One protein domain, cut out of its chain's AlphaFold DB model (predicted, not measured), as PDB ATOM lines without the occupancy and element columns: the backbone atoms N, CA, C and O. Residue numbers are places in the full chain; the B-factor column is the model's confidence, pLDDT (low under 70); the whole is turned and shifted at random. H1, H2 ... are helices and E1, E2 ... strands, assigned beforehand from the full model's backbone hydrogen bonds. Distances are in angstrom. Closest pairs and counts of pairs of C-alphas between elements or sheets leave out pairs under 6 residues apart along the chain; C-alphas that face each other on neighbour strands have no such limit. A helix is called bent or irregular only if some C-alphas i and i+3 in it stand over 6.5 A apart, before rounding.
ATOM      1  N   TYR A   2     -14.590  26.077  28.009       43.16
ATOM      2  CA  TYR A   2     -13.455  25.295  27.506       43.16
ATOM      3  C   TYR A   2     -13.882  24.001  26.788       43.16
ATOM      4  O   TYR A   2     -13.507  23.798  25.642       43.16
ATOM      5  N   GLU A   3     -14.746  23.181  27.395       47.22
ATOM      6  CA  GLU A   3     -15.217  21.927  26.777       47.22
ATOM      7  C   GLU A   3     -16.008  22.172  25.492       47.22
ATOM      8  O   GLU A   3     -15.719  21.581  24.468       47.22
ATOM      9  N   ALA A   4     -16.916  23.143  25.489       50.16
ATOM     10  CA  ALA A   4     -17.666  23.519  24.293       50.16
ATOM     11  C   ALA A   4     -16.797  24.127  23.167       50.16
ATOM     12  O   ALA A   4     -17.174  24.064  21.999       50.16
ATOM     13  N   TYR A   5     -15.628  24.697  23.494       51.53
ATOM     14  CA  TYR A   5     -14.624  25.081  22.496       51.53
ATOM     15  C   TYR A   5     -13.901  23.847  21.927       51.53
ATOM     16  O   TYR A   5     -13.715  23.766  20.716       51.53
ATOM     17  N   LEU A   6     -13.554  22.869  22.774       55.19
ATOM     18  CA  LEU A   6     -12.951  21.594  22.357       55.19
ATOM     19  C   LEU A   6     -13.916  20.715  21.541       55.19
ATOM     20  O   LEU A   6     -13.511  20.086  20.571       55.19
ATOM     21  N   GLU A   7     -15.198  20.701  21.904       60.28
ATOM     22  CA  GLU A   7     -16.259  19.935  21.239       60.28
ATOM     23  C   GLU A   7     -16.742  20.595  19.935       60.28
ATOM     24  O   GLU A   7     -17.506  19.995  19.181       60.28
ATOM     25  N   GLY A   8     -16.339  21.843  19.660       50.31
ATOM     26  CA  GLY A   8     -16.819  22.617  18.511       50.31
ATOM     27  C   GLY A   8     -18.304  23.004  18.584       50.31
ATOM     28  O   GLY A   8     -18.837  23.583  17.633       50.31
ATOM     29  N   ASP A   9     -18.980  22.725  19.702       54.75
ATOM     30  CA  ASP A   9     -20.391  23.032  19.913       54.75
ATOM     31  C   ASP A   9     -20.569  24.400  20.586       54.75
ATOM     32  O   ASP A   9     -20.844  24.542  21.782       54.75
ATOM     33  N   LEU A  10     -20.451  25.447  19.768       50.75
ATOM     34  CA  LEU A  10     -20.687  26.835  20.175       50.75
ATOM     35  C   LEU A  10     -22.126  27.094  20.669       50.75
ATOM     36  O   LEU A  10     -22.374  28.154  21.243       50.75
ATOM     37  N   ARG A  11     -23.077  26.163  20.488       46.56
ATOM     38  CA  ARG A  11     -24.473  26.337  20.933       46.56
ATOM     39  C   ARG A  11     -24.614  26.129  22.440       46.56
ATOM     40  O   ARG A  11     -25.403  26.829  23.066       46.56
ATOM     41  N   LYS A  12     -23.788  25.264  23.046       48.78
ATOM     42  CA  LYS A  12     -23.709  25.100  24.514       48.78
ATOM     43  C   LYS A  12     -23.057  26.299  25.222       48.78
ATOM     44  O   LYS A  12     -23.141  26.428  26.438       48.78
ATOM     45  N   LEU A  13     -22.399  27.186  24.472       50.00
ATOM     46  CA  LEU A  13     -21.643  28.332  24.990       50.00
ATOM     47  C   LEU A  13     -22.475  29.610  25.203       50.00
ATOM     48  O   LEU A  13     -21.935  30.591  25.708       50.00
ATOM     49  N   GLN A  14     -23.740  29.651  24.771       50.44
ATOM     50  CA  GLN A  14     -24.319  30.896  24.241       50.44
ATOM     51  C   GLN A  14     -25.766  31.208  24.665       50.44
ATOM     52  O   GLN A  14     -26.569  31.616  23.832       50.44
ATOM     53  N   THR A  15     -26.122  31.097  25.948       51.81
ATOM     54  CA  THR A  15     -27.431  31.622  26.420       51.81
ATOM     55  C   THR A  15     -27.362  32.606  27.582       51.81
ATOM     56  O   THR A  15     -28.269  33.428  27.715       51.81
ATOM     57  N   TRP A  16     -26.294  32.599  28.382       53.09
ATOM     58  CA  TRP A  16     -26.229  33.390  29.620       53.09
ATOM     59  C   TRP A  16     -25.201  34.528  29.626       53.09
ATOM     60  O   TRP A  16     -25.280  35.426  30.465       53.09
ATOM     61  N   LEU A  17     -24.236  34.510  28.700       60.25
ATOM     62  CA  LEU A  17     -23.116  35.444  28.697       60.25
ATOM     63  C   LEU A  17     -23.255  36.474  27.569       60.25
ATOM     64  O   LEU A  17     -23.034  36.176  26.391       60.25
ATOM     65  N   TYR A  18     -23.613  37.695  27.958       60.06
ATOM     66  CA  TYR A  18     -23.813  38.813  27.043       60.06
ATOM     67  C   TYR A  18     -22.711  39.853  27.228       60.06
ATOM     68  O   TYR A  18     -22.438  40.286  28.352       60.06
ATOM     69  N   GLN A  19     -22.099  40.273  26.121       60.41
ATOM     70  CA  GLN A  19     -21.182  41.405  26.141       60.41
ATOM     71  C   GLN A  19     -22.008  42.691  26.206       60.41
ATOM     72  O   GLN A  19     -22.838  42.951  25.330       60.41
ATOM     73  N   ASP A  20     -21.785  43.484  27.249       57.59
ATOM     74  CA  ASP A  20     -22.488  44.744  27.448       57.59
ATOM     75  C   ASP A  20     -21.590  45.921  27.060       57.59
ATOM     76  O   ASP A  20     -20.830  46.468  27.859       57.59
ATOM     77  N   ASN A  21     -21.667  46.304  25.787       58.06
ATOM     78  CA  ASN A  21     -20.926  47.447  25.258       58.06
ATOM     79  C   ASN A  21     -21.624  48.794  25.523       58.06
ATOM     80  O   ASN A  21     -21.065  49.834  25.170       58.06
ATOM     81  N   SER A  22     -22.815  48.799  26.139       53.47
ATOM     82  CA  SER A  22     -23.611  50.021  26.352       53.47
ATOM     83  C   SER A  22     -22.923  51.037  27.271       53.47
ATOM     84  O   SER A  22     -23.158  52.236  27.163       53.47
ATOM     85  N   ILE A  23     -22.012  50.573  28.131       53.41
ATOM     86  CA  ILE A  23     -21.250  51.421  29.056       53.41
ATOM     87  C   ILE A  23     -20.064  52.117  28.357       53.41
ATOM     88  O   ILE A  23     -19.606  53.164  28.809       53.41
ATOM     89  N   ILE A  24     -19.555  51.562  27.250       53.09
ATOM     90  CA  ILE A  24     -18.340  52.055  26.570       53.09
ATOM     91  C   ILE A  24     -18.681  53.073  25.471       53.09
ATOM     92  O   ILE A  24     -17.890  53.977  25.206       53.09
ATOM     93  N   ILE A  25     -19.854  52.961  24.842       50.25
ATOM     94  CA  ILE A  25     -20.256  53.797  23.705       50.25
ATOM     95  C   ILE A  25     -21.583  54.478  24.053       50.25
ATOM     96  O   ILE A  25     -22.612  53.820  24.150       50.25
ATOM     97  N   LYS A  26     -21.558  55.804  24.247       47.50
ATOM     98  CA  LYS A  26     -22.711  56.620  24.691       47.50
ATOM     99  C   LYS A  26     -23.809  56.825  23.632       47.50
ATOM    100  O   LYS A  26     -24.796  57.498  23.916       47.50
ATOM    101  N   GLU A  27     -23.670  56.266  22.434       43.88
ATOM    102  CA  GLU A  27     -24.627  56.459  21.342       43.88
ATOM    103  C   GLU A  27     -25.515  55.230  21.128       43.88
ATOM    104  O   GLU A  27     -25.094  54.232  20.546       43.88
ATOM    105  N   GLY A  28     -26.775  55.360  21.556       43.75
ATOM    106  CA  GLY A  28     -27.891  54.505  21.155       43.75
ATOM    107  C   GLY A  28     -27.892  53.123  21.807       43.75
ATOM    108  O   GLY A  28     -26.930  52.371  21.717       43.75
ATOM    109  N   ALA A  29     -29.010  52.766  22.442       45.31
ATOM    110  CA  ALA A  29     -29.238  51.465  23.063       45.31
ATOM    111  C   ALA A  29     -28.986  50.304  22.076       45.31
ATOM    112  O   ALA A  29     -29.888  49.859  21.364       45.31
ATOM    113  N   ARG A  30     -27.748  49.801  22.015       51.16
ATOM    114  CA  ARG A  30     -27.428  48.581  21.275       51.16
ATOM    115  C   ARG A  30     -27.751  47.373  22.140       51.16
ATOM    116  O   ARG A  30     -27.427  47.319  23.324       51.16
ATOM    117  N   LYS A  31     -28.438  46.412  21.519       54.53
ATOM    118  CA  LYS A  31     -28.859  45.148  22.123       54.53
ATOM    119  C   LYS A  31     -27.639  44.386  22.644       54.53
ATOM    120  O   LYS A  31     -26.614  44.334  21.976       54.53
ATOM    121  N   LYS A  32     -27.791  43.767  23.816       58.84
ATOM    122  CA  LYS A  32     -26.854  42.791  24.385       58.84
ATOM    123  C   LYS A  32     -26.472  41.762  23.313       58.84
ATOM    124  O   LYS A  32     -27.347  41.060  22.806       58.84
ATOM    125  N   GLU A  33     -25.194  41.686  22.951       60.72
ATOM    126  CA  GLU A  33     -24.725  40.759  21.916       60.72
ATOM    127  C   GLU A  33     -24.249  39.446  22.546       60.72
ATOM    128  O   GLU A  33     -23.510  39.433  23.535       60.72
ATOM    129  N   ILE A  34     -24.686  38.329  21.957       63.00
ATOM    130  CA  ILE A  34     -24.221  36.989  22.328       63.00
ATOM    131  C   ILE A  34     -22.744  36.875  21.958       63.00
ATOM    132  O   ILE A  34     -22.345  37.190  20.834       63.00
ATOM    133  N   TRP A  35     -21.935  36.371  22.888       61.12
ATOM    134  CA  TRP A  35     -20.512  36.171  22.656       61.12
ATOM    135  C   TRP A  35     -20.236  35.197  21.501       61.12
ATOM    136  O   TRP A  35     -20.466  33.991  21.602       61.12
ATOM    137  N   LYS A  36     -19.676  35.718  20.405       58.88
ATOM    138  CA  LYS A  36     -19.190  34.939  19.259       58.88
ATOM    139  C   LYS A  36     -17.760  35.354  18.948       58.88
ATOM    140  O   LYS A  36     -17.536  36.382  18.318       58.88
ATOM    141  N   ALA A  37     -16.784  34.578  19.404       63.81
ATOM    142  CA  ALA A  37     -15.397  34.834  19.049       63.81
ATOM    143  C   ALA A  37     -14.581  33.533  19.049       63.81
ATOM    144  O   ALA A  37     -14.181  33.079  20.117       63.81
ATOM    145  N   PRO A  38     -14.345  32.921  17.873       66.50
ATOM    146  CA  PRO A  38     -13.628  31.649  17.786       66.50
ATOM    147  C   PRO A  38     -12.152  31.776  18.190       66.50
ATOM    148  O   PRO A  38     -11.567  30.813  18.653       66.50
ATOM    149  N   ASP A  39     -11.559  32.967  18.074       79.00
ATOM    150  CA  ASP A  39     -10.123  33.165  18.321       79.00
ATOM    151  C   ASP A  39      -9.811  33.823  19.666       79.00
ATOM    152  O   ASP A  39      -8.649  34.093  19.983       79.00
ATOM    153  N   THR A  40     -10.841  34.112  20.462       82.56
ATOM    154  CA  THR A  40     -10.684  34.770  21.759       82.56
ATOM    155  C   THR A  40     -11.438  34.018  22.832       82.56
ATOM    156  O   THR A  40     -12.590  33.635  22.640       82.56
ATOM    157  N   ILE A  41     -10.824  33.910  23.997       84.75
ATOM    158  CA  ILE A  41     -11.447  33.384  25.200       84.75
ATOM    159  C   ILE A  41     -11.779  34.539  26.142       84.75
ATOM    160  O   ILE A  41     -11.106  35.575  26.158       84.75
ATOM    161  N   LEU A  42     -12.848  34.368  26.910       85.38
ATOM    162  CA  LEU A  42     -13.212  35.299  27.959       85.38
ATOM    163  C   LEU A  42     -12.661  34.782  29.292       85.38
ATOM    164  O   LEU A  42     -12.984  33.672  29.707       85.38
ATOM    165  N   ILE A  43     -11.830  35.583  29.955       88.50
ATOM    166  CA  ILE A  43     -11.175  35.207  31.213       88.50
ATOM    167  C   ILE A  43     -11.517  36.221  32.287       88.50
ATOM    168  O   ILE A  43     -11.444  37.426  32.054       88.50
ATOM    169  N   LYS A  44     -11.868  35.719  33.468       88.69
ATOM    170  CA  LYS A  44     -11.965  36.509  34.688       88.69
ATOM    171  C   LYS A  44     -10.651  36.400  35.443       88.69
ATOM    172  O   LYS A  44     -10.145  35.293  35.626       88.69
ATOM    173  N   ILE A  45     -10.127  37.527  35.906       90.06
ATOM    174  CA  ILE A  45      -8.946  37.557  36.774       90.06
ATOM    175  C   ILE A  45      -9.388  38.142  38.098       90.06
ATOM    176  O   ILE A  45      -9.861  39.273  38.130       90.06
ATOM    177  N   GLY A  46      -9.259  37.347  39.154       88.50
ATOM    178  CA  GLY A  46      -9.656  37.732  40.498       88.50
ATOM    179  C   GLY A  46      -8.653  37.237  41.530       88.50
ATOM    180  O   GLY A  46      -8.077  36.159  41.360       88.50
ATOM    181  N   MET A  47      -8.478  37.988  42.612       88.06
ATOM    182  CA  MET A  47      -7.685  37.542  43.759       88.06
ATOM    183  C   MET A  47      -8.521  36.729  44.764       88.06
ATOM    184  O   MET A  47      -9.742  36.879  44.888       88.06
ATOM    185  N   THR A  48      -7.851  35.911  45.576       85.94
ATOM    186  CA  THR A  48      -8.458  35.280  46.752       85.94
ATOM    187  C   THR A  48      -7.470  35.222  47.911       85.94
ATOM    188  O   THR A  48      -6.286  34.986  47.710       85.94
ATOM    189  N   ARG A  49      -7.972  35.420  49.136       85.69
ATOM    190  CA  ARG A  49      -7.221  35.178  50.383       85.69
ATOM    191  C   ARG A  49      -7.420  33.753  50.917       85.69
ATOM    192  O   ARG A  49      -6.891  33.405  51.965       85.69
ATOM    193  N   LYS A  50      -8.241  32.943  50.238       83.38
ATOM    194  CA  LYS A  50      -8.464  31.535  50.589       83.38
ATOM    195  C   LYS A  50      -7.229  30.721  50.201       83.38
ATOM    196  O   LYS A  50      -6.601  30.997  49.184       83.38
ATOM    197  N   THR A  51      -6.926  29.695  50.983       75.94
ATOM    198  CA  THR A  51      -5.776  28.803  50.769       75.94
ATOM    199  C   THR A  51      -5.925  27.897  49.544       75.94
ATOM    200  O   THR A  51      -4.920  27.475  48.978       75.94
ATOM    201  N   ASP A  52      -7.159  27.617  49.115       80.69
ATOM    202  CA  ASP A  52      -7.468  26.823  47.924       80.69
ATOM    203  C   ASP A  52      -8.335  27.627  46.938       80.69
ATOM    204  O   ASP A  52      -9.418  28.122  47.273       80.69
ATOM    205  N   VAL A  53      -7.863  27.725  45.693       85.12
ATOM    206  CA  VAL A  53      -8.547  28.396  44.579       85.12
ATOM    207  C   VAL A  53      -9.876  27.711  44.244       85.12
ATOM    208  O   VAL A  53     -10.844  28.384  43.881       85.12
ATOM    209  N   LYS A  54      -9.987  26.391  44.444       86.38
ATOM    210  CA  LYS A  54     -11.229  25.642  44.198       86.38
ATOM    211  C   LYS A  54     -12.376  26.111  45.090       86.38
ATOM    212  O   LYS A  54     -13.528  26.078  44.657       86.38
ATOM    213  N   VAL A  55     -12.084  26.576  46.307       87.56
ATOM    214  CA  VAL A  55     -13.101  27.159  47.199       87.56
ATOM    215  C   VAL A  55     -13.683  28.418  46.563       87.56
ATOM    216  O   VAL A  55     -14.901  28.553  46.479       87.56
ATOM    217  N   ARG A  56     -12.827  29.290  46.015       88.12
ATOM    218  CA  ARG A  56     -13.271  30.502  45.316       88.12
ATOM    219  C   ARG A  56     -14.064  30.179  44.048       88.12
ATOM    220  O   ARG A  56     -15.034  30.872  43.751       88.12
ATOM    221  N   PHE A  57     -13.706  29.121  43.320       87.88
ATOM    222  CA  PHE A  57     -14.513  28.673  42.182       87.88
ATOM    223  C   PHE A  57     -15.913  28.248  42.618       87.88
ATOM    224  O   PHE A  57     -16.880  28.690  42.010       87.88
ATOM    225  N   LYS A  58     -16.045  27.468  43.698       88.25
ATOM    226  CA  LYS A  58     -17.358  27.069  44.231       88.25
ATOM    227  C   LYS A  58     -18.203  28.267  44.656       88.25
ATOM    228  O   LYS A  58     -19.361  28.337  44.264       88.25
ATOM    229  N   GLU A  59     -17.621  29.217  45.390       88.56
ATOM    230  CA  GLU A  59     -18.300  30.464  45.782       88.56
ATOM    231  C   GLU A  59     -18.876  31.188  44.553       88.56
ATOM    232  O   GLU A  59     -20.026  31.628  44.551       88.56
ATOM    233  N   TRP A  60     -18.094  31.258  43.474       85.12
ATOM    234  CA  TRP A  60     -18.509  31.942  42.257       85.12
ATOM    235  C   TRP A  60     -19.546  31.150  41.451       85.12
ATOM    236  O   TRP A  60     -20.511  31.740  40.971       85.12
ATOM    237  N   MET A  61     -19.406  29.825  41.351       87.06
ATOM    238  CA  MET A  61     -20.402  28.960  40.708       87.06
ATOM    239  C   MET A  61     -21.754  29.032  41.423       87.06
ATOM    240  O   MET A  61     -22.781  29.086  40.758       87.06
ATOM    241  N   VAL A  62     -21.761  29.099  42.758       88.81
ATOM    242  CA  VAL A  62     -22.987  29.286  43.550       88.81
ATOM    243  C   VAL A  62     -23.581  30.675  43.319       88.81
ATOM    244  O   VAL A  62     -24.774  30.798  43.080       88.81
ATOM    245  N   SER A  63     -22.761  31.729  43.353       85.94
ATOM    246  CA  SER A  63     -23.252  33.105  43.191       85.94
ATOM    247  C   SER A  63     -23.790  33.386  41.788       85.94
ATOM    248  O   SER A  63     -24.795  34.077  41.633       85.94
ATOM    249  N   CYS A  64     -23.106  32.885  40.762       82.12
ATOM    250  CA  CYS A  64     -23.428  33.179  39.373       82.12
ATOM    251  C   CYS A  64     -24.221  32.069  38.690       82.12
ATOM    252  O   CYS A  64     -24.683  32.315  37.588       82.12
ATOM    253  N   HIS A  65     -24.401  30.897  39.305       83.69
ATOM    254  CA  HIS A  65     -25.112  29.738  38.740       83.69
ATOM    255  C   HIS A  65     -24.537  29.228  37.409       83.69
ATOM    256  O   HIS A  65     -25.257  28.695  36.567       83.69
ATOM    257  N   HIS A  66     -23.227  29.385  37.208       79.00
ATOM    258  CA  HIS A  66     -22.546  28.954  35.990       79.00
ATOM    259  C   HIS A  66     -21.284  28.175  36.318       79.00
ATOM    260  O   HIS A  66     -20.541  28.546  37.224       79.00
ATOM    261  N   GLU A  67     -21.010  27.144  35.522       80.62
ATOM    262  CA  GLU A  67     -19.760  26.400  35.602       80.62
ATOM    263  C   GLU A  67     -18.579  27.250  35.127       80.62
ATOM    264  O   GLU A  67     -18.613  27.893  34.070       80.62
ATOM    265  N   ILE A  68     -17.501  27.215  35.906       81.12
ATOM    266  CA  ILE A  68     -16.240  27.874  35.585       81.12
ATOM    267  C   ILE A  68     -15.161  26.814  35.496       81.12
ATOM    268  O   ILE A  68     -15.093  25.899  36.313       81.12
ATOM    269  N   ILE A  69     -14.267  27.000  34.538       82.44
ATOM    270  CA  ILE A  69     -13.076  26.180  34.392       82.44
ATOM    271  C   ILE A  69     -11.885  27.080  34.691       82.44
ATOM    272  O   ILE A  69     -11.719  28.128  34.064       82.44
ATOM    273  N   GLY A  70     -11.090  26.703  35.692       84.88
ATOM    274  CA  GLY A  70      -9.864  27.418  36.027       84.88
ATOM    275  C   GLY A  70      -8.855  27.275  34.900       84.88
ATOM    276  O   GLY A  70      -8.658  26.169  34.416       84.88
ATOM    277  N   LEU A  71      -8.223  28.368  34.480       86.06
ATOM    278  CA  LEU A  71      -7.198  28.329  33.440       86.06
ATOM    279  C   LEU A  71      -5.870  27.874  34.061       86.06
ATOM    280  O   LEU A  71      -5.212  28.637  34.766       86.06
ATOM    281  N   THR A  72      -5.510  26.618  33.829       85.69
ATOM    282  CA  THR A  72      -4.254  26.020  34.274       85.69
ATOM    283  C   THR A  72      -3.255  25.980  33.119       85.69
ATOM    284  O   THR A  72      -3.643  26.047  31.949       85.69
ATOM    285  N   PRO A  73      -1.955  25.862  33.409       84.38
ATOM    286  CA  PRO A  73      -0.950  25.516  32.419       84.38
ATOM    287  C   PRO A  73      -1.383  24.440  31.418       84.38
ATOM    288  O   PRO A  73      -1.343  24.640  30.206       84.38
ATOM    289  N   GLU A  74      -1.861  23.312  31.929       82.75
ATOM    290  CA  GLU A  74      -2.145  22.119  31.140       82.75
ATOM    291  C   GLU A  74      -3.281  22.379  30.150       82.75
ATOM    292  O   GLU A  74      -3.172  22.076  28.959       82.75
ATOM    293  N   ASN A  75      -4.362  22.999  30.625       82.31
ATOM    294  CA  ASN A  75      -5.515  23.278  29.783       82.31
ATOM    295  C   ASN A  75      -5.263  24.451  28.817       82.31
ATOM    296  O   ASN A  75      -5.754  24.435  27.689       82.31
ATOM    297  N   MET A  76      -4.406  25.410  29.174       84.44
ATOM    298  CA  MET A  76      -3.924  26.421  28.235       84.44
ATOM    299  C   MET A  76      -3.131  25.789  27.096       84.44
ATOM    300  O   MET A  76      -3.330  26.141  25.933       84.44
ATOM    301  N   GLU A  77      -2.242  24.850  27.411       83.31
ATOM    302  CA  GLU A  77      -1.472  24.118  26.410       83.31
ATOM    303  C   GLU A  77      -2.381  23.366  25.435       83.31
ATOM    304  O   GLU A  77      -2.143  23.390  24.224       83.31
ATOM    305  N   MET A  78      -3.438  22.732  25.947       82.19
ATOM    306  CA  MET A  78      -4.462  22.084  25.126       82.19
ATOM    307  C   MET A  78      -5.197  23.096  24.236       82.19
ATOM    308  O   MET A  78      -5.272  22.885  23.026       82.19
ATOM    309  N   LEU A  79      -5.651  24.231  24.787       81.50
ATOM    310  CA  LEU A  79      -6.305  25.296  24.009       81.50
ATOM    311  C   LEU A  79      -5.418  25.816  22.882       81.50
ATOM    312  O   LEU A  79      -5.885  26.008  21.761       81.50
ATOM    313  N   LEU A  80      -4.136  26.045  23.172       82.75
ATOM    314  CA  LEU A  80      -3.176  26.516  22.183       82.75
ATOM    315  C   LEU A  80      -2.979  25.474  21.082       82.75
ATOM    316  O   LEU A  80      -3.002  25.841  19.908       82.75
ATOM    317  N   LYS A  81      -2.816  24.190  21.427       81.38
ATOM    318  CA  LYS A  81      -2.666  23.103  20.443       81.38
ATOM    319  C   LYS A  81      -3.876  23.034  19.509       81.38
ATOM    320  O   LYS A  81      -3.689  23.078  18.293       81.38
ATOM    321  N   GLU A  82      -5.089  23.035  20.055       77.44
ATOM    322  CA  GLU A  82      -6.325  22.992  19.262       77.44
ATOM    323  C   GLU A  82      -6.526  24.246  18.405       77.44
ATOM    324  O   GLU A  82      -6.852  24.150  17.219       77.44
ATOM    325  N   HIS A  83      -6.241  25.435  18.947       76.81
ATOM    326  CA  HIS A  83      -6.314  26.692  18.191       76.81
ATOM    327  C   HIS A  83      -5.374  26.689  16.973       76.81
ATOM    328  O   HIS A  83      -5.781  27.054  15.868       76.81
ATOM    329  N   HIS A  84      -4.150  26.177  17.132       71.44
ATOM    330  CA  HIS A  84      -3.200  26.041  16.024       71.44
ATOM    331  C   HIS A  84      -3.649  25.012  14.971       71.44
ATOM    332  O   HIS A  84      -3.371  25.195  13.782       71.44
ATOM    333  N   ILE A  85      -4.324  23.931  15.375       63.31
ATOM    334  CA  ILE A  85      -4.863  22.915  14.455       63.31
ATOM    335  C   ILE A  85      -6.038  23.491  13.650       63.31
ATOM    336  O   ILE A  85      -6.082  23.328  12.427       63.31
ATOM    337  N   GLY A  86      -6.945  24.220  14.308       58.94
ATOM    338  CA  GLY A  86      -8.080  24.891  13.670       58.94
ATOM    339  C   GLY A  86      -7.658  25.929  12.624       58.94
ATOM    340  O   GLY A  86      -8.214  25.955  11.524       58.94
ATOM    341  N   ARG A 120       7.308  26.425  27.396       53.28
ATOM    342  CA  ARG A 120       7.423  25.413  28.437       53.28
ATOM    343  C   ARG A 120       6.818  26.070  29.665       53.28
ATOM    344  O   ARG A 120       7.399  26.997  30.208       53.28
ATOM    345  N   ILE A 121       5.648  25.618  30.100       55.16
ATOM    346  CA  ILE A 121       4.970  26.183  31.277       55.16
ATOM    347  C   ILE A 121       5.704  25.836  32.598       55.16
ATOM    348  O   ILE A 121       5.256  26.128  33.699       55.16
ATOM    349  N   GLN A 122       6.895  25.252  32.481       54.19
ATOM    350  CA  GLN A 122       7.800  24.902  33.569       54.19
ATOM    351  C   GLN A 122       8.428  26.134  34.251       54.19
ATOM    352  O   GLN A 122       8.962  25.990  35.343       54.19
ATOM    353  N   ASP A 123       8.313  27.333  33.666       66.81
ATOM    354  CA  ASP A 123       8.933  28.561  34.190       66.81
ATOM    355  C   ASP A 123       7.996  29.421  35.073       66.81
ATOM    356  O   ASP A 123       8.278  30.595  35.299       66.81
ATOM    357  N   LEU A 124       6.864  28.887  35.558       81.19
ATOM    358  CA  LEU A 124       5.978  29.627  36.474       81.19
ATOM    359  C   LEU A 124       6.417  29.446  37.930       81.19
ATOM    360  O   LEU A 124       6.179  28.404  38.543       81.19
ATOM    361  N   TYR A 125       7.023  30.478  38.510       83.44
ATOM    362  CA  TYR A 125       7.644  30.414  39.838       83.44
ATOM    363  C   TYR A 125       6.642  30.543  40.988       83.44
ATOM    364  O   TYR A 125       6.891  30.104  42.119       83.44
ATOM    365  N   THR A 126       5.519  31.207  40.737       86.00
ATOM    366  CA  THR A 126       4.510  31.511  41.756       86.00
ATOM    367  C   THR A 126       3.237  30.696  41.598       86.00
ATOM    368  O   THR A 126       2.397  30.725  42.498       86.00
ATOM    369  N   TYR A 127       3.105  29.930  40.512       87.06
ATOM    370  CA  TYR A 127       1.934  29.100  40.265       87.06
ATOM    371  C   TYR A 127       1.892  27.879  41.193       87.06
ATOM    372  O   TYR A 127       2.764  27.012  41.152       87.06
ATOM    373  N   LYS A 128       0.865  27.803  42.043       83.00
ATOM    374  CA  LYS A 128       0.608  26.697  42.974       83.00
ATOM    375  C   LYS A 128      -0.897  26.488  43.138       83.00
ATOM    376  O   LYS A 128      -1.659  27.446  43.221       83.00
ATOM    377  N   ASN A 129      -1.332  25.229  43.228       80.75
ATOM    378  CA  ASN A 129      -2.721  24.847  43.531       80.75
ATOM    379  C   ASN A 129      -3.793  25.542  42.664       80.75
ATOM    380  O   ASN A 129      -4.860  25.904  43.155       80.75
ATOM    381  N   GLY A 130      -3.528  25.734  41.370       79.25
ATOM    382  CA  GLY A 130      -4.507  26.331  40.459       79.25
ATOM    383  C   GLY A 130      -4.474  27.860  40.370       79.25
ATOM    384  O   GLY A 130      -5.306  28.421  39.660       79.25
ATOM    385  N   GLY A 131      -3.548  28.542  41.052       85.88
ATOM    386  CA  GLY A 131      -3.421  30.004  41.016       85.88
ATOM    387  C   GLY A 131      -1.999  30.505  41.263       85.88
ATOM    388  O   GLY A 131      -1.081  29.719  41.461       85.88
ATOM    389  N   PHE A 132      -1.817  31.826  41.240       88.25
ATOM    390  CA  PHE A 132      -0.533  32.485  41.498       88.25
ATOM    391  C   PHE A 132      -0.477  32.982  42.941       88.25
ATOM    392  O   PHE A 132      -1.454  33.543  43.440       88.25
ATOM    393  N   PHE A 133       0.651  32.755  43.614       86.19
ATOM    394  CA  PHE A 133       0.799  33.016  45.043       86.19
ATOM    395  C   PHE A 133       1.826  34.109  45.347       86.19
ATOM    396  O   PHE A 133       2.968  34.068  44.881       86.19
ATOM    397  N   THR A 134       1.440  35.014  46.243       83.25
ATOM    398  CA  THR A 134       2.325  35.980  46.899       83.25
ATOM    399  C   THR A 134       2.299  35.714  48.399       83.25
ATOM    400  O   THR A 134       1.228  35.477  48.953       83.25
ATOM    401  N   ASP A 135       3.449  35.777  49.060       78.69
ATOM    402  CA  ASP A 135       3.578  35.546  50.506       78.69
ATOM    403  C   ASP A 135       2.984  36.667  51.376       78.69
ATOM    404  O   ASP A 135       2.839  36.488  52.581       78.69
ATOM    405  N   GLY A 136       2.600  37.794  50.767       74.31
ATOM    406  CA  GLY A 136       2.021  38.941  51.465       74.31
ATOM    407  C   GLY A 136       3.049  39.797  52.205       74.31
ATOM    408  O   GLY A 136       2.661  40.783  52.822       74.31
ATOM    409  N   ASN A 137       4.337  39.454  52.108       72.94
ATOM    410  CA  ASN A 137       5.443  40.220  52.688       72.94
ATOM    411  C   ASN A 137       6.013  41.258  51.708       72.94
ATOM    412  O   ASN A 137       6.933  41.998  52.052       72.94
ATOM    413  N   GLY A 138       5.482  41.299  50.484       74.25
ATOM    414  CA  GLY A 138       5.894  42.240  49.455       74.25
ATOM    415  C   GLY A 138       5.479  43.683  49.724       74.25
ATOM    416  O   GLY A 138       4.673  43.992  50.599       74.25
ATOM    417  N   LYS A 139       6.025  44.586  48.906       78.94
ATOM    418  CA  LYS A 139       5.772  46.034  48.994       78.94
ATOM    419  C   LYS A 139       4.333  46.423  48.665       78.94
ATOM    420  O   LYS A 139       3.892  47.479  49.102       78.94
ATOM    421  N   LEU A 140       3.643  45.619  47.856       83.62
ATOM    422  CA  LEU A 140       2.278  45.883  47.419       83.62
ATOM    423  C   LEU A 140       1.296  44.943  48.110       83.62
ATOM    424  O   LEU A 140       1.534  43.741  48.244       83.62
ATOM    425  N   SER A 141       0.142  45.489  48.476       86.06
ATOM    426  CA  SER A 141      -1.003  44.700  48.913       86.06
ATOM    427  C   SER A 141      -1.576  43.858  47.766       86.06
ATOM    428  O   SER A 141      -1.423  44.172  46.584       86.06
ATOM    429  N   LEU A 142      -2.310  42.794  48.111       85.38
ATOM    430  CA  LEU A 142      -2.991  41.933  47.131       85.38
ATOM    431  C   LEU A 142      -3.918  42.716  46.185       85.38
ATOM    432  O   LEU A 142      -4.023  42.388  45.004       85.38
ATOM    433  N   GLU A 143      -4.556  43.765  46.701       86.81
ATOM    434  CA  GLU A 143      -5.442  44.640  45.934       86.81
ATOM    435  C   GLU A 143      -4.690  45.516  44.941       86.81
ATOM    436  O   GLU A 143      -5.114  45.669  43.796       86.81
ATOM    437  N   GLU A 144      -3.532  46.039  45.326       88.62
ATOM    438  CA  GLU A 144      -2.684  46.804  44.413       88.62
ATOM    439  C   GLU A 144      -2.121  45.927  43.293       88.62
ATOM    440  O   GLU A 144      -2.059  46.366  42.142       88.62
ATOM    441  N   ILE A 145      -1.771  44.674  43.599       89.06
ATOM    442  CA  ILE A 145      -1.294  43.702  42.607       89.06
ATOM    443  C   ILE A 145      -2.403  43.378  41.600       89.06
ATOM    444  O   ILE A 145      -2.164  43.422  40.392       89.06
ATOM    445  N   GLU A 146      -3.622  43.101  42.071       90.56
ATOM    446  CA  GLU A 146      -4.769  42.850  41.194       90.56
ATOM    447  C   GLU A 146      -5.071  44.063  40.309       90.56
ATOM    448  O   GLU A 146      -5.161  43.929  39.087       90.56
ATOM    449  N   ASN A 147      -5.141  45.256  40.902       90.81
ATOM    450  CA  ASN A 147      -5.378  46.493  40.166       90.81
ATOM    451  C   ASN A 147      -4.289  46.752  39.116       90.81
ATOM    452  O   ASN A 147      -4.583  47.237  38.019       90.81
ATOM    453  N   LEU A 148      -3.030  46.413  39.409       91.06
ATOM    454  CA  LEU A 148      -1.931  46.526  38.456       91.06
ATOM    455  C   LEU A 148      -2.090  45.543  37.288       91.06
ATOM    456  O   LEU A 148      -1.981  45.957  36.129       91.06
ATOM    457  N   ILE A 149      -2.407  44.276  37.578       91.69
ATOM    458  CA  ILE A 149      -2.706  43.258  36.560       91.69
ATOM    459  C   ILE A 149      -3.866  43.733  35.680       91.69
ATOM    460  O   ILE A 149      -3.749  43.759  34.452       91.69
ATOM    461  N   HIS A 150      -4.966  44.172  36.293       91.81
ATOM    462  CA  HIS A 150      -6.135  44.680  35.582       91.81
ATOM    463  C   HIS A 150      -5.780  45.872  34.702       91.81
ATOM    464  O   HIS A 150      -6.135  45.873  33.529       91.81
ATOM    465  N   ARG A 151      -5.018  46.855  35.198       91.31
ATOM    466  CA  ARG A 151      -4.581  48.016  34.403       91.31
ATOM    467  C   ARG A 151      -3.745  47.622  33.190       91.31
ATOM    468  O   ARG A 151      -3.972  48.162  32.105       91.31
ATOM    469  N   ILE A 152      -2.794  46.700  33.355       91.31
ATOM    470  CA  ILE A 152      -1.946  46.217  32.255       91.31
ATOM    471  C   ILE A 152      -2.810  45.549  31.184       91.31
ATOM    472  O   ILE A 152      -2.684  45.848  29.993       91.31
ATOM    473  N   LEU A 153      -3.728  44.683  31.606       90.44
ATOM    474  CA  LEU A 153      -4.571  43.923  30.692       90.44
ATOM    475  C   LEU A 153      -5.678  44.776  30.070       90.44
ATOM    476  O   LEU A 153      -5.953  44.616  28.885       90.44
ATOM    477  N   TRP A 154      -6.244  45.742  30.793       89.62
ATOM    478  CA  TRP A 154      -7.188  46.716  30.242       89.62
ATOM    479  C   TRP A 154      -6.530  47.606  29.198       89.62
ATOM    480  O   TRP A 154      -7.146  47.886  28.175       89.62
ATOM    481  N   LYS A 155      -5.274  48.017  29.406       89.44
ATOM    482  CA  LYS A 155      -4.537  48.798  28.404       89.44
ATOM    483  C   LYS A 155      -4.328  48.008  27.108       89.44
ATOM    484  O   LYS A 155      -4.334  48.604  26.037       89.44
ATOM    485  N   LYS A 156      -4.134  46.686  27.200       90.50
ATOM    486  CA  LYS A 156      -3.843  45.827  26.043       90.50
ATOM    487  C   LYS A 156      -5.093  45.281  25.344       90.50
ATOM    488  O   LYS A 156      -5.134  45.263  24.120       90.50
ATOM    489  N   TYR A 157      -6.087  44.831  26.105       88.06
ATOM    490  CA  TYR A 157      -7.260  44.107  25.593       88.06
ATOM    491  C   TYR A 157      -8.589  44.838  25.826       88.06
ATOM    492  O   TYR A 157      -9.618  44.419  25.298       88.06
ATOM    493  N   GLY A 158      -8.586  45.923  26.602       86.00
ATOM    494  CA  GLY A 158      -9.798  46.619  27.022       86.00
ATOM    495  C   GLY A 158     -10.497  45.966  28.217       86.00
ATOM    496  O   GLY A 158     -10.077  44.929  28.736       86.00
ATOM    497  N   LYS A 159     -11.576  46.609  28.674       84.00
ATOM    498  CA  LYS A 159     -12.455  46.099  29.736       84.00
ATOM    499  C   LYS A 159     -13.519  45.185  29.134       84.00
ATOM    500  O   LYS A 159     -14.276  45.614  28.267       84.00
ATOM    501  N   GLY A 160     -13.607  43.948  29.612       79.00
ATOM    502  CA  GLY A 160     -14.740  43.068  29.353       79.00
ATOM    503  C   GLY A 160     -15.851  43.367  30.350       79.00
ATOM    504  O   GLY A 160     -15.761  43.003  31.519       79.00
ATOM    505  N   ILE A 161     -16.893  44.045  29.883       80.25
ATOM    506  CA  ILE A 161     -18.100  44.303  30.665       80.25
ATOM    507  C   ILE A 161     -19.110  43.222  30.297       80.25
ATOM    508  O   ILE A 161     -19.552  43.128  29.150       80.25
ATOM    509  N   ILE A 162     -19.414  42.364  31.265       80.12
ATOM    510  CA  ILE A 162     -20.208  41.159  31.047       80.12
ATOM    511  C   ILE A 162     -21.443  41.214  31.924       80.12
ATOM    512  O   ILE A 162     -21.342  41.245  33.152       80.12
ATOM    513  N   TYR A 163     -22.607  41.180  31.287       80.31
ATOM    514  CA  TYR A 163     -23.863  40.984  31.990       80.31
ATOM    515  C   TYR A 163     -24.058  39.490  32.255       80.31
ATOM    516  O   TYR A 163     -24.088  38.688  31.316       80.31
ATOM    517  N   CYS A 164     -24.184  39.123  33.529       80.81
ATOM    518  CA  CYS A 164     -24.427  37.751  33.953       80.81
ATOM    519  C   CYS A 164     -25.913  37.557  34.254       80.81
ATOM    520  O   CYS A 164     -26.448  38.168  35.180       80.81
ATOM    521  N   SER A 165     -26.582  36.673  33.508       79.00
ATOM    522  CA  SER A 165     -28.002  36.366  33.741       79.00
ATOM    523  C   SER A 165     -28.260  35.569  35.021       79.00
ATOM    524  O   SER A 165     -29.389  35.525  35.490       79.00
ATOM    525  N   GLY A 166     -27.242  34.911  35.579       80.38
ATOM    526  CA  GLY A 166     -27.400  34.046  36.751       80.38
ATOM    527  C   GLY A 166     -27.323  34.791  38.083       80.38
ATOM    528  O   GLY A 166     -27.917  34.349  39.060       80.38
ATOM    529  N   CYS A 167     -26.641  35.940  38.123       82.94
ATOM    530  CA  CYS A 167     -26.646  36.834  39.284       82.94
ATOM    531  C   CYS A 167     -27.349  38.171  39.011       82.94
ATOM    532  O   CYS A 167     -27.479  38.962  39.935       82.94
ATOM    533  N   ASN A 168     -27.794  38.448  37.780       82.00
ATOM    534  CA  ASN A 168     -28.401  39.717  37.351       82.00
ATOM    535  C   ASN A 168     -27.528  40.969  37.566       82.00
ATOM    536  O   ASN A 168     -28.045  42.086  37.572       82.00
ATOM    537  N   HIS A 169     -26.209  40.802  37.685       82.75
ATOM    538  CA  HIS A 169     -25.250  41.895  37.846       82.75
ATOM    539  C   HIS A 169     -24.280  41.983  36.663       82.75
ATOM    540  O   HIS A 169     -24.042  41.019  35.926       82.75
ATOM    541  N   THR A 170     -23.693  43.168  36.506       83.25
ATOM    542  CA  THR A 170     -22.634  43.427  35.531       83.25
ATOM    543  C   THR A 170     -21.272  43.217  36.181       83.25
ATOM    544  O   THR A 170     -20.940  43.859  37.175       83.25
ATOM    545  N   HIS A 171     -20.457  42.342  35.598       83.69
ATOM    546  CA  HIS A 171     -19.081  42.104  36.018       83.69
ATOM    547  C   HIS A 171     -18.103  42.852  35.109       83.69
ATOM    548  O   HIS A 171     -18.214  42.793  33.885       83.69
ATOM    549  N   THR A 172     -17.108  43.502  35.709       82.94
ATOM    550  CA  THR A 172     -16.112  44.342  35.012       82.94
ATOM    551  C   THR A 172     -14.705  43.738  34.989       82.94
ATOM    552  O   THR A 172     -13.827  44.221  34.278       82.94
ATOM    553  N   GLU A 173     -14.491  42.660  35.743       84.69
ATOM    554  CA  GLU A 173     -13.207  41.960  35.909       84.69
ATOM    555  C   GLU A 173     -12.957  40.900  34.821       84.69
ATOM    556  O   GLU A 173     -12.236  39.921  35.034       84.69
ATOM    557  N   TRP A 174     -13.608  41.042  33.666       86.94
ATOM    558  CA  TRP A 174     -13.471  40.118  32.548       86.94
ATOM    559  C   TRP A 174     -12.610  40.717  31.443       86.94
ATOM    560  O   TRP A 174     -12.572  41.927  31.231       86.94
ATOM    561  N   PHE A 175     -11.932  39.844  30.706       87.94
ATOM    562  CA  PHE A 175     -11.005  40.209  29.646       87.94
ATOM    563  C   PHE A 175     -11.266  39.342  28.417       87.94
ATOM    564  O   PHE A 175     -11.339  38.116  28.513       87.94
ATOM    565  N   LYS A 176     -11.386  39.987  27.253       87.31
ATOM    566  CA  LYS A 176     -11.446  39.328  25.945       87.31
ATOM    567  C   LYS A 176     -10.027  39.126  25.431       87.31
ATOM    568  O   LYS A 176      -9.436  40.059  24.897       87.31
ATOM    569  N   ILE A 177      -9.478  37.929  25.600       88.19
ATOM    570  CA  ILE A 177      -8.068  37.665  25.293       88.19
ATOM    571  C   ILE A 177      -7.966  36.728  24.085       88.19
ATOM    572  O   ILE A 177      -8.583  35.660  24.086       88.19
ATOM    573  N   PRO A 178      -7.193  37.084  23.041       88.44
ATOM    574  CA  PRO A 178      -6.848  36.149  21.977       88.44
ATOM    575  C   PRO A 178      -6.162  34.902  22.540       88.44
ATOM    576  O   PRO A 178      -5.251  35.026  23.352       88.44
ATOM    577  N   ILE A 179      -6.543  33.705  22.082       86.56
ATOM    578  CA  ILE A 179      -6.002  32.443  22.633       86.56
ATOM    579  C   ILE A 179      -4.465  32.398  22.529       86.56
ATOM    580  O   ILE A 179      -3.782  31.983  23.462       86.56
ATOM    581  N   LYS A 180      -3.906  32.932  21.438       86.25
ATOM    582  CA  LYS A 180      -2.456  33.085  21.221       86.25
ATOM    583  C   LYS A 180      -1.725  33.934  22.276       86.25
ATOM    584  O   LYS A 180      -0.524  33.767  22.458       86.25
ATOM    585  N   ASP A 181      -2.436  34.828  22.958       88.75
ATOM    586  CA  ASP A 181      -1.871  35.791  23.903       88.75
ATOM    587  C   ASP A 181      -2.005  35.321  25.365       88.75
ATOM    588  O   ASP A 181      -1.495  35.975  26.277       88.75
ATOM    589  N   LEU A 182      -2.647  34.175  25.610       88.81
ATOM    590  CA  LEU A 182      -2.757  33.570  26.940       88.81
ATOM    591  C   LEU A 182      -1.423  33.353  27.668       88.81
ATOM    592  O   LEU A 182      -1.363  33.650  28.866       88.81
ATOM    593  N   PRO A 183      -0.342  32.919  26.995       89.12
ATOM    594  CA  PRO A 183       0.941  32.733  27.661       89.12
ATOM    595  C   PRO A 183       1.501  34.039  28.221       89.12
ATOM    596  O   PRO A 183       2.003  34.070  29.340       89.12
ATOM    597  N   PHE A 184       1.337  35.139  27.478       88.62
ATOM    598  CA  PHE A 184       1.743  36.466  27.932       88.62
ATOM    599  C   PHE A 184       0.989  36.879  29.202       88.62
ATOM    600  O   PHE A 184       1.580  37.464  30.108       88.62
ATOM    601  N   VAL A 185      -0.310  36.574  29.286       90.62
ATOM    602  CA  VAL A 185      -1.131  36.914  30.458       90.62
ATOM    603  C   VAL A 185      -0.639  36.175  31.696       90.62
ATOM    604  O   VAL A 185      -0.386  36.812  32.715       90.62
ATOM    605  N   ILE A 186      -0.432  34.862  31.594       90.31
ATOM    606  CA  ILE A 186       0.079  34.057  32.709       90.31
ATOM    607  C   ILE A 186       1.476  34.516  33.143       90.31
ATOM    608  O   ILE A 186       1.704  34.699  34.335       90.31
ATOM    609  N   GLN A 187       2.386  34.772  32.200       88.94
ATOM    610  CA  GLN A 187       3.738  35.247  32.513       88.94
ATOM    611  C   GLN A 187       3.731  36.620  33.186       88.94
ATOM    612  O   GLN A 187       4.525  36.871  34.090       88.94
ATOM    613  N   THR A 188       2.825  37.508  32.765       89.75
ATOM    614  CA  THR A 188       2.670  38.833  33.378       89.75
ATOM    615  C   THR A 188       2.234  38.704  34.834       89.75
ATOM    616  O   THR A 188       2.807  39.360  35.699       89.75
ATOM    617  N   ILE A 189       1.250  37.843  35.113       90.94
ATOM    618  CA  ILE A 189       0.779  37.605  36.483       90.94
ATOM    619  C   ILE A 189       1.902  36.985  37.322       90.94
ATOM    620  O   ILE A 189       2.203  37.502  38.395       90.94
ATOM    621  N   ASP A 190       2.569  35.946  36.812       90.56
ATOM    622  CA  ASP A 190       3.658  35.273  37.529       90.56
ATOM    623  C   ASP A 190       4.811  36.227  37.859       90.56
ATOM    624  O   ASP A 190       5.266  36.274  38.999       90.56
ATOM    625  N   SER A 191       5.224  37.060  36.897       88.81
ATOM    626  CA  SER A 191       6.296  38.046  37.087       88.81
ATOM    627  C   SER A 191       5.939  39.091  38.144       88.81
ATOM    628  O   SER A 191       6.784  39.467  38.957       88.81
ATOM    629  N   LEU A 192       4.686  39.558  38.159       89.00
ATOM    630  CA  LEU A 192       4.216  40.526  39.149       89.00
ATOM    631  C   LEU A 192       4.146  39.919  40.547       89.00
ATOM    632  O   LEU A 192       4.568  40.570  41.501       89.00
ATOM    633  N   CYS A 193       3.661  38.682  40.663       87.94
ATOM    634  CA  CYS A 193       3.645  37.948  41.923       87.94
ATOM    635  C   CYS A 193       5.066  37.645  42.420       87.94
ATOM    636  O   CYS A 193       5.333  37.750  43.616       87.94
ATOM    637  N   LEU A 194       5.991  37.307  41.517       87.50
ATOM    638  CA  LEU A 194       7.386  37.025  41.848       87.50
ATOM    639  C   LEU A 194       8.107  38.274  42.359       87.50
ATOM    640  O   LEU A 194       8.832  38.190  43.346       87.50
ATOM    641  N   ALA A 195       7.853  39.433  41.744       85.62
ATOM    642  CA  ALA A 195       8.422  40.713  42.165       85.62
ATOM    643  C   ALA A 195       8.031  41.123  43.599       85.62
ATOM    644  O   ALA A 195       8.660  42.017  44.159       85.62
ATOM    645  N   GLN A 196       7.015  40.487  44.194       82.56
ATOM    646  CA  GLN A 196       6.624  40.726  45.587       82.56
ATOM    647  C   GLN A 196       7.391  39.879  46.604       82.56
ATOM    648  O   GLN A 196       7.331  40.193  47.783       82.56
TER     649      GLN A 196
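This is residues 2 to 86 and 120 to 196 of the 198 residues of the protein "T5orf172 domain-containing protein" of Naumovozyma castellii (strain ATCC 76901 / BCRC 22586 / CBS 4309 / NBRC 1992 / NRRL Y-12630) (UniProt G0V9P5). A small sheet of four strands, curled like part of a barrel, has the long helix H4 slanting over its strand E4, while the equally long H5 follows at once from the end of E4 and runs beside H4 the opposite way. H3 packs on the first residues of H5 and has the little H1 next to it; H2 lies off to the side and touches no helix, and a long loop, residues 20 to 39, reaches out beyond E1. The printed part has 162 residues, with five named helices and four named strands in the order H1 E1 E2 H2 H3 H4 E3 E4 H5. The sheet's order is E1, E3, E4, E2, all antiparallel, and the class is mixed, helices and strands. The whole is compact, with a radius of gyration of the C-alphas of 16.3 A and spans of 47 by 37 by 31 A.

H1, residues 2 to 6, and H3, residues 73 to 86, only just touch, with 3 pairs of C-alphas within 8 A, the closest being those of Leu 6 and Glu 82 at 7.4 A. E1, residues 17 to 19, is an edge strand, antiparallel to E3, residues 160 to 164, with N 163 and O 18 3.1 A apart, within hydrogen-bond range. E2, residues 40 to 44, is the other edge strand, antiparallel to E4, residues 170 to 178, with N 41 and O 177 at 2.8 A. E3 and E4 form a hairpin, with N 160 and O 174 at 2.8 A. E4 bends by 64 degrees at residue 173, and its pairing is staggered: residues 170 to 174 pair with E3, residues 174 to 178 with E2. H2, residues 53 to 64, is not on the sheet; its closest C-alpha to E3 is that of Cys 64, 7.2 A from that of Cys 164. H4, residues 142 to 157, is on the sheet at a height of 8.7 A, over E4 and slantwise to the strands, at 54 degrees to E4 on the local plane. H5, residues 179 to 194, only grazes the sheet, with residues 179 to 185. H4 and H5 touch at a shallow tilt of 28 degrees, opposite ways, the closest C-alphas being those of Ile 149 and Ile 189, 6.6 A apart. Every O i to N i+4 pair is within hydrogen-bond range in H1, H2, H3 and H4, and 10 of 12 are in H5.

H1 begins with C-alpha 2 at (-13.455, 25.295, 27.506). From first to last C-alpha, H2 measures 16.5 A, H3 20.1 A, H4 22.1 A, E4 22.0 A and H5 23.9 A. H5 is irregular, C-alphas 180 and 183 being 7.3 A apart, and ends with C-alpha 194 at (7.386, 37.025, 41.848).

The two C-alphas farthest apart are those of Gly 28 and Asn 137, 48.1 A. Residues 87 to 119 are not printed, and C-alphas 86 and 120 are 21.4 A apart across the cut. The link from E1 to E2 is long, with 20 residues. The mean pLDDT of the printed part is 76.9, with residues 2 to 38, 85 to 86 and 120 to 123 under 70.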